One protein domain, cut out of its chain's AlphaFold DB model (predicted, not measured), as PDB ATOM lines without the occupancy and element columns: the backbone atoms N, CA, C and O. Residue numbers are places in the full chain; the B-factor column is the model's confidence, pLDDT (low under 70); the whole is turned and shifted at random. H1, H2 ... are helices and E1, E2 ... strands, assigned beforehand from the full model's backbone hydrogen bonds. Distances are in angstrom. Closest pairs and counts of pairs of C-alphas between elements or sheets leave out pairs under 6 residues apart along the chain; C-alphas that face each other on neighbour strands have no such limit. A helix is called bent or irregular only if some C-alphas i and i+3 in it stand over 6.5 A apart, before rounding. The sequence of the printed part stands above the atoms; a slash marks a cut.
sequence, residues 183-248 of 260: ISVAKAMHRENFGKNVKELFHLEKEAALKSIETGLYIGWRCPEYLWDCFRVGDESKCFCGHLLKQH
ATOM      1  N   ILE A 183      12.079 -13.470  20.085       92.19
ATOM      2  CA  ILE A 183      12.583 -12.716  21.239       92.19
ATOM      3  C   ILE A 183      12.362 -11.215  21.035       92.19
ATOM      4  O   ILE A 183      11.959 -10.524  21.966       92.19
ATOM      5  N   SER A 184      12.588 -10.711  19.823       93.50
ATOM      6  CA  SER A 184      12.392  -9.300  19.480       93.50
ATOM      7  C   SER A 184      10.915  -8.905  19.554       93.50
ATOM      8  O   SER A 184      10.585  -7.852  20.101       93.50
ATOM      9  N   VAL A 185      10.013  -9.784  19.109       92.81
ATOM     10  CA  VAL A 185       8.559  -9.608  19.249       92.81
ATOM     11  C   VAL A 185       8.140  -9.620  20.719       92.81
ATOM     12  O   VAL A 185       7.459  -8.700  21.174       92.81
ATOM     13  N   ALA A 186       8.595 -10.603  21.497       90.94
ATOM     14  CA  ALA A 186       8.272 -10.693  22.918       90.94
ATOM     15  C   ALA A 186       8.818  -9.492  23.715       90.94
ATOM     16  O   ALA A 186       8.119  -8.947  24.577       90.94
ATOM     17  N   LYS A 187      10.028  -9.020  23.390       92.19
ATOM     18  CA  LYS A 187      10.600  -7.780  23.936       92.19
ATOM     19  C   LYS A 187       9.767  -6.558  23.558       92.19
ATOM     20  O   LYS A 187       9.538  -5.721  24.419       92.19
ATOM     21  N   ALA A 188       9.256  -6.451  22.336       92.88
ATOM     22  CA  ALA A 188       8.403  -5.326  21.944       92.88
ATOM     23  C   ALA A 188       7.031  -5.342  22.654       92.88
ATOM     24  O   ALA A 188       6.519  -4.294  23.059       92.88
ATOM     25  N   MET A 189       6.467  -6.534  22.882       89.50
ATOM     26  CA  MET A 189       5.198  -6.720  23.598       89.50
ATOM     27  C   MET A 189       5.309  -6.442  25.106       89.50
ATOM     28  O   MET A 189       4.419  -5.816  25.690       89.50
ATOM     29  N   HIS A 190       6.388  -6.901  25.749       89.81
ATOM     30  CA  HIS A 190       6.559  -6.821  27.208       89.81
ATOM     31  C   HIS A 190       7.512  -5.717  27.679       89.81
ATOM     32  O   HIS A 190       7.488  -5.367  28.864       89.81
ATOM     33  N   ARG A 191       8.296  -5.141  26.765       89.75
ATOM     34  CA  ARG A 191       9.219  -4.019  26.971       89.75
ATOM     35  C   ARG A 191      10.147  -4.255  28.165       89.75
ATOM     36  O   ARG A 191      10.816  -5.286  28.233       89.75
ATOM     37  N   GLU A 192      10.148  -3.346  29.137       89.12
ATOM     38  CA  GLU A 192      10.943  -3.418  30.363       89.12
ATOM     39  C   GLU A 192      10.596  -4.614  31.268       89.12
ATOM     40  O   GLU A 192      11.412  -5.032  32.090       89.12
ATOM     41  N   ASN A 193       9.408  -5.207  31.110       90.62
ATOM     42  CA  ASN A 193       8.975  -6.353  31.912       90.62
ATOM     43  C   ASN A 193       9.347  -7.699  31.285       90.62
ATOM     44  O   ASN A 193       9.137  -8.726  31.923       90.62
ATOM     45  N   PHE A 194       9.913  -7.721  30.072       92.06
ATOM     46  CA  PHE A 194      10.279  -8.967  29.392       92.06
ATOM     47  C   PHE A 194      11.187  -9.842  30.264       92.06
ATOM     48  O   PHE A 194      10.846 -10.986  30.550       92.06
ATOM     49  N   GLY A 195      12.294  -9.284  30.765       92.25
ATOM     50  CA  GLY A 195      13.243 -10.036  31.590       92.25
ATOM     51  C   GLY A 195      12.634 -10.538  32.901       92.25
ATOM     52  O   GLY A 195      12.868 -11.679  33.289       92.25
ATOM     53  N   LYS A 196      11.800  -9.718  33.555       93.69
ATOM     54  CA  LYS A 196      11.095 -10.103  34.789       93.69
ATOM     55  C   LYS A 196      10.125 -11.255  34.535       93.69
ATOM     56  O   LYS A 196      10.156 -12.240  35.260       93.69
ATOM     57  N   ASN A 197       9.327 -11.155  33.474       90.56
ATOM     58  CA  ASN A 197       8.354 -12.179  33.109       90.56
ATOM     59  C   ASN A 197       9.038 -13.492  32.717       90.56
ATOM     60  O   ASN A 197       8.612 -14.549  33.159       90.56
ATOM     61  N   VAL A 198      10.112 -13.435  31.925       90.94
ATOM     62  CA  VAL A 198      10.884 -14.631  31.551       90.94
ATOM     63  C   VAL A 198      11.493 -15.284  32.789       90.94
ATOM     64  O   VAL A 198      11.388 -16.494  32.955       90.94
ATOM     65  N   LYS A 199      12.076 -14.492  33.694       92.19
ATOM     66  CA  LYS A 199      12.621 -15.010  34.951       92.19
ATOM     67  C   LYS A 199      11.553 -15.716  35.787       92.19
ATOM     68  O   LYS A 199      11.826 -16.795  36.300       92.19
ATOM     69  N   GLU A 200      10.362 -15.133  35.887       89.62
ATOM     70  CA  GLU A 200       9.234 -15.726  36.609       89.62
ATOM     71  C   GLU A 200       8.769 -17.040  35.965       89.62
ATOM     72  O   GLU A 200       8.576 -18.034  36.659       89.62
ATOM     73  N   LEU A 201       8.675 -17.084  34.630       86.38
ATOM     74  CA  LEU A 201       8.286 -18.291  33.891       86.38
ATOM     75  C   LEU A 201       9.221 -19.477  34.170       86.38
ATOM     76  O   LEU A 201       8.755 -20.608  34.283       86.38
ATOM     77  N   PHE A 202      10.523 -19.221  34.310       89.75
ATOM     78  CA  PHE A 202      11.519 -20.257  34.597       89.75
ATOM     79  C   PHE A 202      11.787 -20.464  36.092       89.75
ATOM     80  O   PHE A 202      12.567 -21.349  36.449       89.75
ATOM     81  N   HIS A 203      11.173 -19.681  36.981       92.00
ATOM     82  CA  HIS A 203      11.455 -19.769  38.411       92.00
ATOM     83  C   HIS A 203      11.065 -21.135  38.984       92.00
ATOM     84  O   HIS A 203      11.878 -21.750  39.672       92.00
ATOM     85  N   LEU A 204       9.881 -21.639  38.623       90.31
ATOM     86  CA  LEU A 204       9.381 -22.944  39.068       90.31
ATOM     87  C   LEU A 204      10.262 -24.101  38.575       90.31
ATOM     88  O   LEU A 204      10.587 -25.002  39.342       90.31
ATOM     89  N   GLU A 205      10.692 -24.048  37.312       90.38
ATOM     90  CA  GLU A 205      11.620 -25.018  36.715       90.38
ATOM     91  C   GLU A 205      12.974 -24.998  37.442       90.38
ATOM     92  O   GLU A 205      13.527 -26.047  37.782       90.38
ATOM     93  N   LYS A 206      13.494 -23.797  37.733       93.31
ATOM     94  CA  LYS A 206      14.740 -23.609  38.483       93.31
ATOM     95  C   LYS A 206      14.635 -24.201  39.888       93.31
ATOM     96  O   LYS A 206      15.540 -24.915  40.308       93.31
ATOM     97  N   GLU A 207      13.567 -23.905  40.622       93.19
ATOM     98  CA  GLU A 207      13.382 -24.435  41.977       93.19
ATOM     99  C   GLU A 207      13.203 -25.950  41.986       93.19
ATOM    100  O   GLU A 207      13.799 -26.630  42.821       93.19
ATOM    101  N   ALA A 208      12.443 -26.493  41.033       92.44
ATOM    102  CA  ALA A 208      12.295 -27.934  40.867       92.44
ATOM    103  C   ALA A 208      13.651 -28.610  40.604       92.44
ATOM    104  O   ALA A 208      13.954 -29.645  41.198       92.44
ATOM    105  N   ALA A 209      14.494 -28.003  39.761       93.69
ATOM    106  CA  ALA A 209      15.841 -28.497  39.495       93.69
ATOM    107  C   ALA A 209      16.726 -28.462  40.750       93.69
ATOM    108  O   ALA A 209      17.375 -29.461  41.055       93.69
ATOM    109  N   LEU A 210      16.716 -27.358  41.505       94.56
ATOM    110  CA  LEU A 210      17.491 -27.235  42.745       94.56
ATOM    111  C   LEU A 210      17.064 -28.272  43.790       94.56
ATOM    112  O   LEU A 210      17.918 -28.969  44.333       94.56
ATOM    113  N   LYS A 211      15.754 -28.452  44.000       91.62
ATOM    114  CA  LYS A 211      15.229 -29.490  44.901       91.62
ATOM    115  C   LYS A 211      15.602 -30.896  44.447       91.62
ATOM    116  O   LYS A 211      15.904 -31.745  45.282       91.62
ATOM    117  N   SER A 212      15.610 -31.148  43.139       92.50
ATOM    118  CA  SER A 212      16.021 -32.449  42.597       92.50
ATOM    119  C   SER A 212      17.498 -32.732  42.871       92.50
ATOM    120  O   SER A 212      17.850 -33.865  43.180       92.50
ATOM    121  N   ILE A 213      18.357 -31.710  42.789       93.94
ATOM    122  CA  ILE A 213      19.785 -31.821  43.121       93.94
ATOM    123  C   ILE A 213      19.968 -32.080  44.621       93.94
ATOM    124  O   ILE A 213      20.741 -32.956  44.994       93.94
ATOM    125  N   GLU A 214      19.247 -31.351  45.476       95.25
ATOM    126  CA  GLU A 214      19.360 -31.465  46.937       95.25
ATOM    127  C   GLU A 214      18.847 -32.812  47.469       95.25
ATOM    128  O   GLU A 214      19.472 -33.428  48.329       95.25
ATOM    129  N   THR A 215      17.712 -33.283  46.953       92.12
ATOM    130  CA  THR A 215      17.044 -34.500  47.446       92.12
ATOM    131  C   THR A 215      17.434 -35.765  46.685       92.12
ATOM    132  O   THR A 215      17.129 -36.869  47.132       92.12
ATOM    133  N   GLY A 216      18.049 -35.623  45.507       91.69
ATOM    134  CA  GLY A 216      18.255 -36.715  44.554       91.69
ATOM    135  C   GLY A 216      16.973 -37.198  43.860       91.69
ATOM    136  O   GLY A 216      17.021 -38.161  43.096       91.69
ATOM    137  N   LEU A 217      15.821 -36.559  44.102       86.62
ATOM    138  CA  LEU A 217      14.530 -36.948  43.537       86.62
ATOM    139  C   LEU A 217      14.157 -36.045  42.353       86.62
ATOM    140  O   LEU A 217      13.766 -34.896  42.536       86.62
ATOM    141  N   TYR A 218      14.220 -36.584  41.135       88.19
ATOM    142  CA  TYR A 218      13.804 -35.880  39.920       88.19
ATOM    143  C   TYR A 218      12.365 -36.241  39.533       88.19
ATOM    144  O   TYR A 218      12.066 -37.396  39.223       88.19
ATOM    145  N   ILE A 219      11.481 -35.243  39.500       85.25
ATOM    146  CA  ILE A 219      10.096 -35.394  39.038       85.25
ATOM    147  C   ILE A 219       9.945 -34.676  37.696       85.25
ATOM    148  O   ILE A 219      10.138 -33.463  37.592       85.25
ATOM    149  N   GLY A 220       9.572 -35.436  36.669       87.81
ATOM    150  CA  GLY A 220       9.281 -34.914  35.339       87.81
ATOM    151  C   GLY A 220       7.861 -35.249  34.901       87.81
ATOM    152  O   GLY A 220       7.362 -36.342  35.175       87.81
ATOM    153  N   TRP A 221       7.221 -34.330  34.184       84.81
ATOM    154  CA  TRP A 221       6.000 -34.611  33.436       84.81
ATOM    155  C   TRP A 221       6.326 -34.763  31.952       84.81
ATOM    156  O   TRP A 221       7.084 -33.975  31.384       84.81
ATOM    157  N   ARG A 222       5.727 -35.780  31.331       83.94
ATOM    158  CA  ARG A 222       5.791 -36.018  29.890       83.94
ATOM    159  C   ARG A 222       4.395 -35.950  29.305       83.94
ATOM    160  O   ARG A 222       3.461 -36.544  29.850       83.94
ATOM    161  N   CYS A 223       4.278 -35.278  28.168       81.00
ATOM    162  CA  CYS A 223       3.072 -35.374  27.368       81.00
ATOM    163  C   CYS A 223       3.028 -36.761  26.703       81.00
ATOM    164  O   CYS A 223       4.025 -37.158  26.098       81.00
ATOM    165  N   PRO A 224       1.903 -37.494  26.753       82.44
ATOM    166  CA  PRO A 224       1.789 -38.797  26.092       82.44
ATOM    167  C   PRO A 224       2.094 -38.756  24.589       82.44
ATOM    168  O   PRO A 224       2.585 -39.732  24.031       82.44
ATOM    169  N   GLU A 225       1.821 -37.625  23.936       83.38
ATOM    170  CA  GLU A 225       2.024 -37.447  22.497       83.38
ATOM    171  C   GLU A 225       3.453 -37.013  22.119       83.38
ATOM    172  O   GLU A 225       3.833 -37.131  20.955       83.38
ATOM    173  N   TYR A 226       4.259 -36.536  23.077       78.12
ATOM    174  CA  TYR A 226       5.601 -35.996  22.832       78.12
ATOM    175  C   TYR A 226       6.634 -36.723  23.704       78.12
ATOM    176  O   TYR A 226       6.800 -36.425  24.881       78.12
ATOM    177  N   LEU A 227       7.346 -37.688  23.116       75.56
ATOM    178  CA  LEU A 227       8.262 -38.585  23.846       75.56
ATOM    179  C   LEU A 227       9.610 -37.950  24.225       75.56
ATOM    180  O   LEU A 227      10.306 -38.447  25.110       75.56
ATOM    181  N   TRP A 228       9.970 -36.876  23.534       73.50
ATOM    182  CA  TRP A 228      11.231 -36.142  23.634       73.50
ATOM    183  C   TRP A 228      11.268 -35.045  24.707       73.50
ATOM    184  O   TRP A 228      12.358 -34.731  25.177       73.50
ATOM    185  N   ASP A 229      10.122 -34.525  25.160       74.19
ATOM    186  CA  ASP A 229      10.090 -33.392  26.092       74.19
ATOM    187  C   ASP A 229       9.682 -33.833  27.501       74.19
ATOM    188  O   ASP A 229       8.609 -34.401  27.725       74.19
ATOM    189  N   CYS A 230      10.557 -33.551  28.468       78.06
ATOM    190  CA  CYS A 230      10.272 -33.678  29.895       78.06
ATOM    191  C   CYS A 230      10.319 -32.292  30.521       78.06
ATOM    192  O   CYS A 230      11.371 -31.652  30.519       78.06
ATOM    193  N   PHE A 231       9.213 -31.857  31.109       82.50
ATOM    194  CA  PHE A 231       9.203 -30.659  31.943       82.50
ATOM    195  C   PHE A 231       9.515 -31.073  33.377       82.50
ATOM    196  O   PHE A 231       8.895 -32.024  33.868       82.50
ATOM    197  N   ARG A 232      10.449 -30.396  34.058       88.50
ATOM    198  CA  ARG A 232      10.616 -30.628  35.497       88.50
ATOM    199  C   ARG A 232       9.417 -30.038  36.214       88.50
ATOM    200  O   ARG A 232       8.932 -28.955  35.892       88.50
ATOM    201  N   VAL A 233       8.922 -30.774  37.195       88.44
ATOM    202  CA  VAL A 233       7.769 -30.355  37.984       88.44
ATOM    203  C   VAL A 233       8.193 -30.318  39.437       88.44
ATOM    204  O   VAL A 233       8.742 -31.286  39.958       88.44
ATOM    205  N   GLY A 234       7.961 -29.180  40.080       89.06
ATOM    206  CA  GLY A 234       8.245 -28.980  41.492       89.06
ATOM    207  C   GLY A 234       6.968 -28.878  42.313       89.06
ATOM    208  O   GLY A 234       5.859 -28.785  41.792       89.06
ATOM    209  N   ASP A 235       7.143 -28.817  43.624       89.56
ATOM    210  CA  ASP A 235       6.086 -28.635  44.626       89.56
ATOM    211  C   ASP A 235       5.113 -27.483  44.334       89.56
ATOM    212  O   ASP A 235       3.933 -27.541  44.687       89.56
ATOM    213  N   GLU A 236       5.624 -26.421  43.716       89.75
ATOM    214  CA  GLU A 236       4.902 -25.182  43.425       89.75
ATOM    215  C   GLU A 236       4.258 -25.181  42.032       89.75
ATOM    216  O   GLU A 236       3.500 -24.275  41.680       89.75
ATOM    217  N   SER A 237       4.513 -26.212  41.228       87.94
ATOM    218  CA  SER A 237       3.862 -26.382  39.936       87.94
ATOM    219  C   SER A 237       2.379 -26.717  40.123       87.94
ATOM    220  O   SER A 237       1.994 -27.482  41.012       87.94
ATOM    221  N   LYS A 238       1.525 -26.158  39.258       87.25
ATOM    222  CA  LYS A 238       0.092 -26.472  39.241       87.25
ATOM    223  C   LYS A 238      -0.166 -27.784  38.510       87.25
ATOM    224  O   LYS A 238       0.268 -27.966  37.376       87.25
ATOM    225  N   CYS A 239      -0.926 -28.667  39.140       83.94
ATOM    226  CA  CYS A 239      -1.456 -29.874  38.520       83.94
ATOM    227  C   CYS A 239      -2.655 -29.552  37.611       83.94
ATOM    228  O   CYS A 239      -3.274 -28.494  37.727       83.94
ATOM    229  N   PHE A 240      -3.061 -30.507  36.766       82.31
ATOM    230  CA  PHE A 240      -4.247 -30.371  35.899       82.31
ATOM    231  C   PHE A 240      -5.567 -30.163  36.661       82.31
ATOM    232  O   PHE A 240      -6.518 -29.623  36.108       82.31
ATOM    233  N   CYS A 241      -5.626 -30.550  37.937       86.44
ATOM    234  CA  CYS A 241      -6.754 -30.268  38.829       86.44
ATOM    235  C   CYS A 241      -6.750 -28.835  39.402       86.44
ATOM    236  O   CYS A 241      -7.677 -28.470  40.117       86.44
ATOM    237  N   GLY A 242      -5.720 -28.030  39.122       87.31
ATOM    238  CA  GLY A 242      -5.599 -26.638  39.567       87.31
ATOM    239  C   GLY A 242      -4.909 -26.426  40.921       87.31
ATOM    240  O   GLY A 242      -4.645 -25.278  41.276       87.31
ATOM    241  N   HIS A 243      -4.580 -27.491  41.655       91.44
ATOM    242  CA  HIS A 243      -3.852 -27.434  42.929       91.44
ATOM    243  C   HIS A 243      -2.331 -27.427  42.735       91.44
ATOM    244  O   HIS A 243      -1.832 -27.809  41.675       91.44
ATOM    245  N   LEU A 244      -1.588 -27.013  43.762       90.12
ATOM    246  CA  LEU A 244      -0.126 -27.139  43.788       90.12
ATOM    247  C   LEU A 244       0.263 -28.605  43.995       90.12
ATOM    248  O   LEU A 244      -0.402 -29.310  44.754       90.12
ATOM    249  N   LEU A 245       1.357 -29.058  43.383       85.62
ATOM    250  CA  LEU A 245       1.810 -30.445  43.517       85.62
ATOM    251  C   LEU A 245       2.031 -30.844  44.986       85.62
ATOM    252  O   LEU A 245       1.621 -31.930  45.386       85.62
ATOM    253  N   LYS A 246       2.554 -29.936  45.821       87.06
ATOM    254  CA  LYS A 246       2.725 -30.165  47.271       87.06
ATOM    255  C   LYS A 246       1.429 -30.395  48.052       87.06
ATOM    256  O   LYS A 246       1.475 -30.868  49.180       87.06
ATOM    257  N   GLN A 247       0.279 -30.015  47.492       89.19
ATOM    258  CA  GLN A 247      -1.034 -30.238  48.111       89.19
ATOM    259  C   GLN A 247      -1.578 -31.634  47.806       89.19
ATOM    260  O   GLN A 247      -2.548 -32.065  48.428       89.19
ATOM    261  N   HIS A 248      -0.986 -32.341  46.844       83.44
ATOM    262  CA  HIS A 248      -1.334 -33.725  46.587       83.44
ATOM    263  C   HIS A 248      -0.657 -34.632  47.600       83.44
ATOM    264  O   HIS A 248       0.445 -34.369  48.078       83.44
TER     265      HIS A 248
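AT A GLANCE: This is residues 183 to 248 of the 260 residues of the protein "Family with sequence similarity 221 member B" of Podarcis muralis (UniProt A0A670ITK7). One long helix, H1, is sharply kinked near residue 190, and its longer part makes the long axis of the domain. The first residues of H1, at one end, and a small two-stranded hairpin, E1 and E2, near the other end turn to the same side of that axis, in a wide U, and the unnamed tail of residues 233 to 248 folds back beside the hairpin end. The printed part has 66 residues, with one named helix and two named strands in the order H1, E1, E2; the sheet has the order E1 - E2 and is antiparallel, and the class is mostly helix. The whole is loose, with a radius of gyration of the C-alphas of 14.5 A and spans of 38 by 29 by 24 A.

HOW THE PARTS SIT: H1, residues 183 to 215, has a kink of 114 degrees near residue 190. In its backbone, 22 of 29 O i to N i+4 pairs are within hydrogen-bond range. A tight link of 4 residues joins H1 to E1, residues 220 to 222. A short link of 7 residues joins E1 to E2, residues 230 to 232. E1 and E2 form a hairpin of antiparallel neighbours, with 147 degrees between their directions. N 221 and O 231 are 2.9 A apart and N 231 and O 221 are 3.0 A apart, both within hydrogen-bond range. The closest C-alphas of H1 and E2 are those of Glu 205 and Arg 232, 5.8 A apart.

IN THESE COORDINATES: H1 begins at C-alpha 183, (12.583, -12.716, 21.239), and ends at C-alpha 215, (17.044, -34.500, 47.446), 34.4 A away. It is irregular: C-alphas 189 and 192 are 9.5 A apart. E1 measures 6.6 A from first to last C-alpha. E2 measures 6.4 A and ends at C-alpha 232, (10.616, -30.628, 35.497).

THE WHOLE: The two C-alphas farthest apart, those of Ala 188 and Gly 216, are 39.9 A apart. The printed part has no cut, and neither link is long. The mean pLDDT of the printed part is 88.3, and no printed residue is under 70.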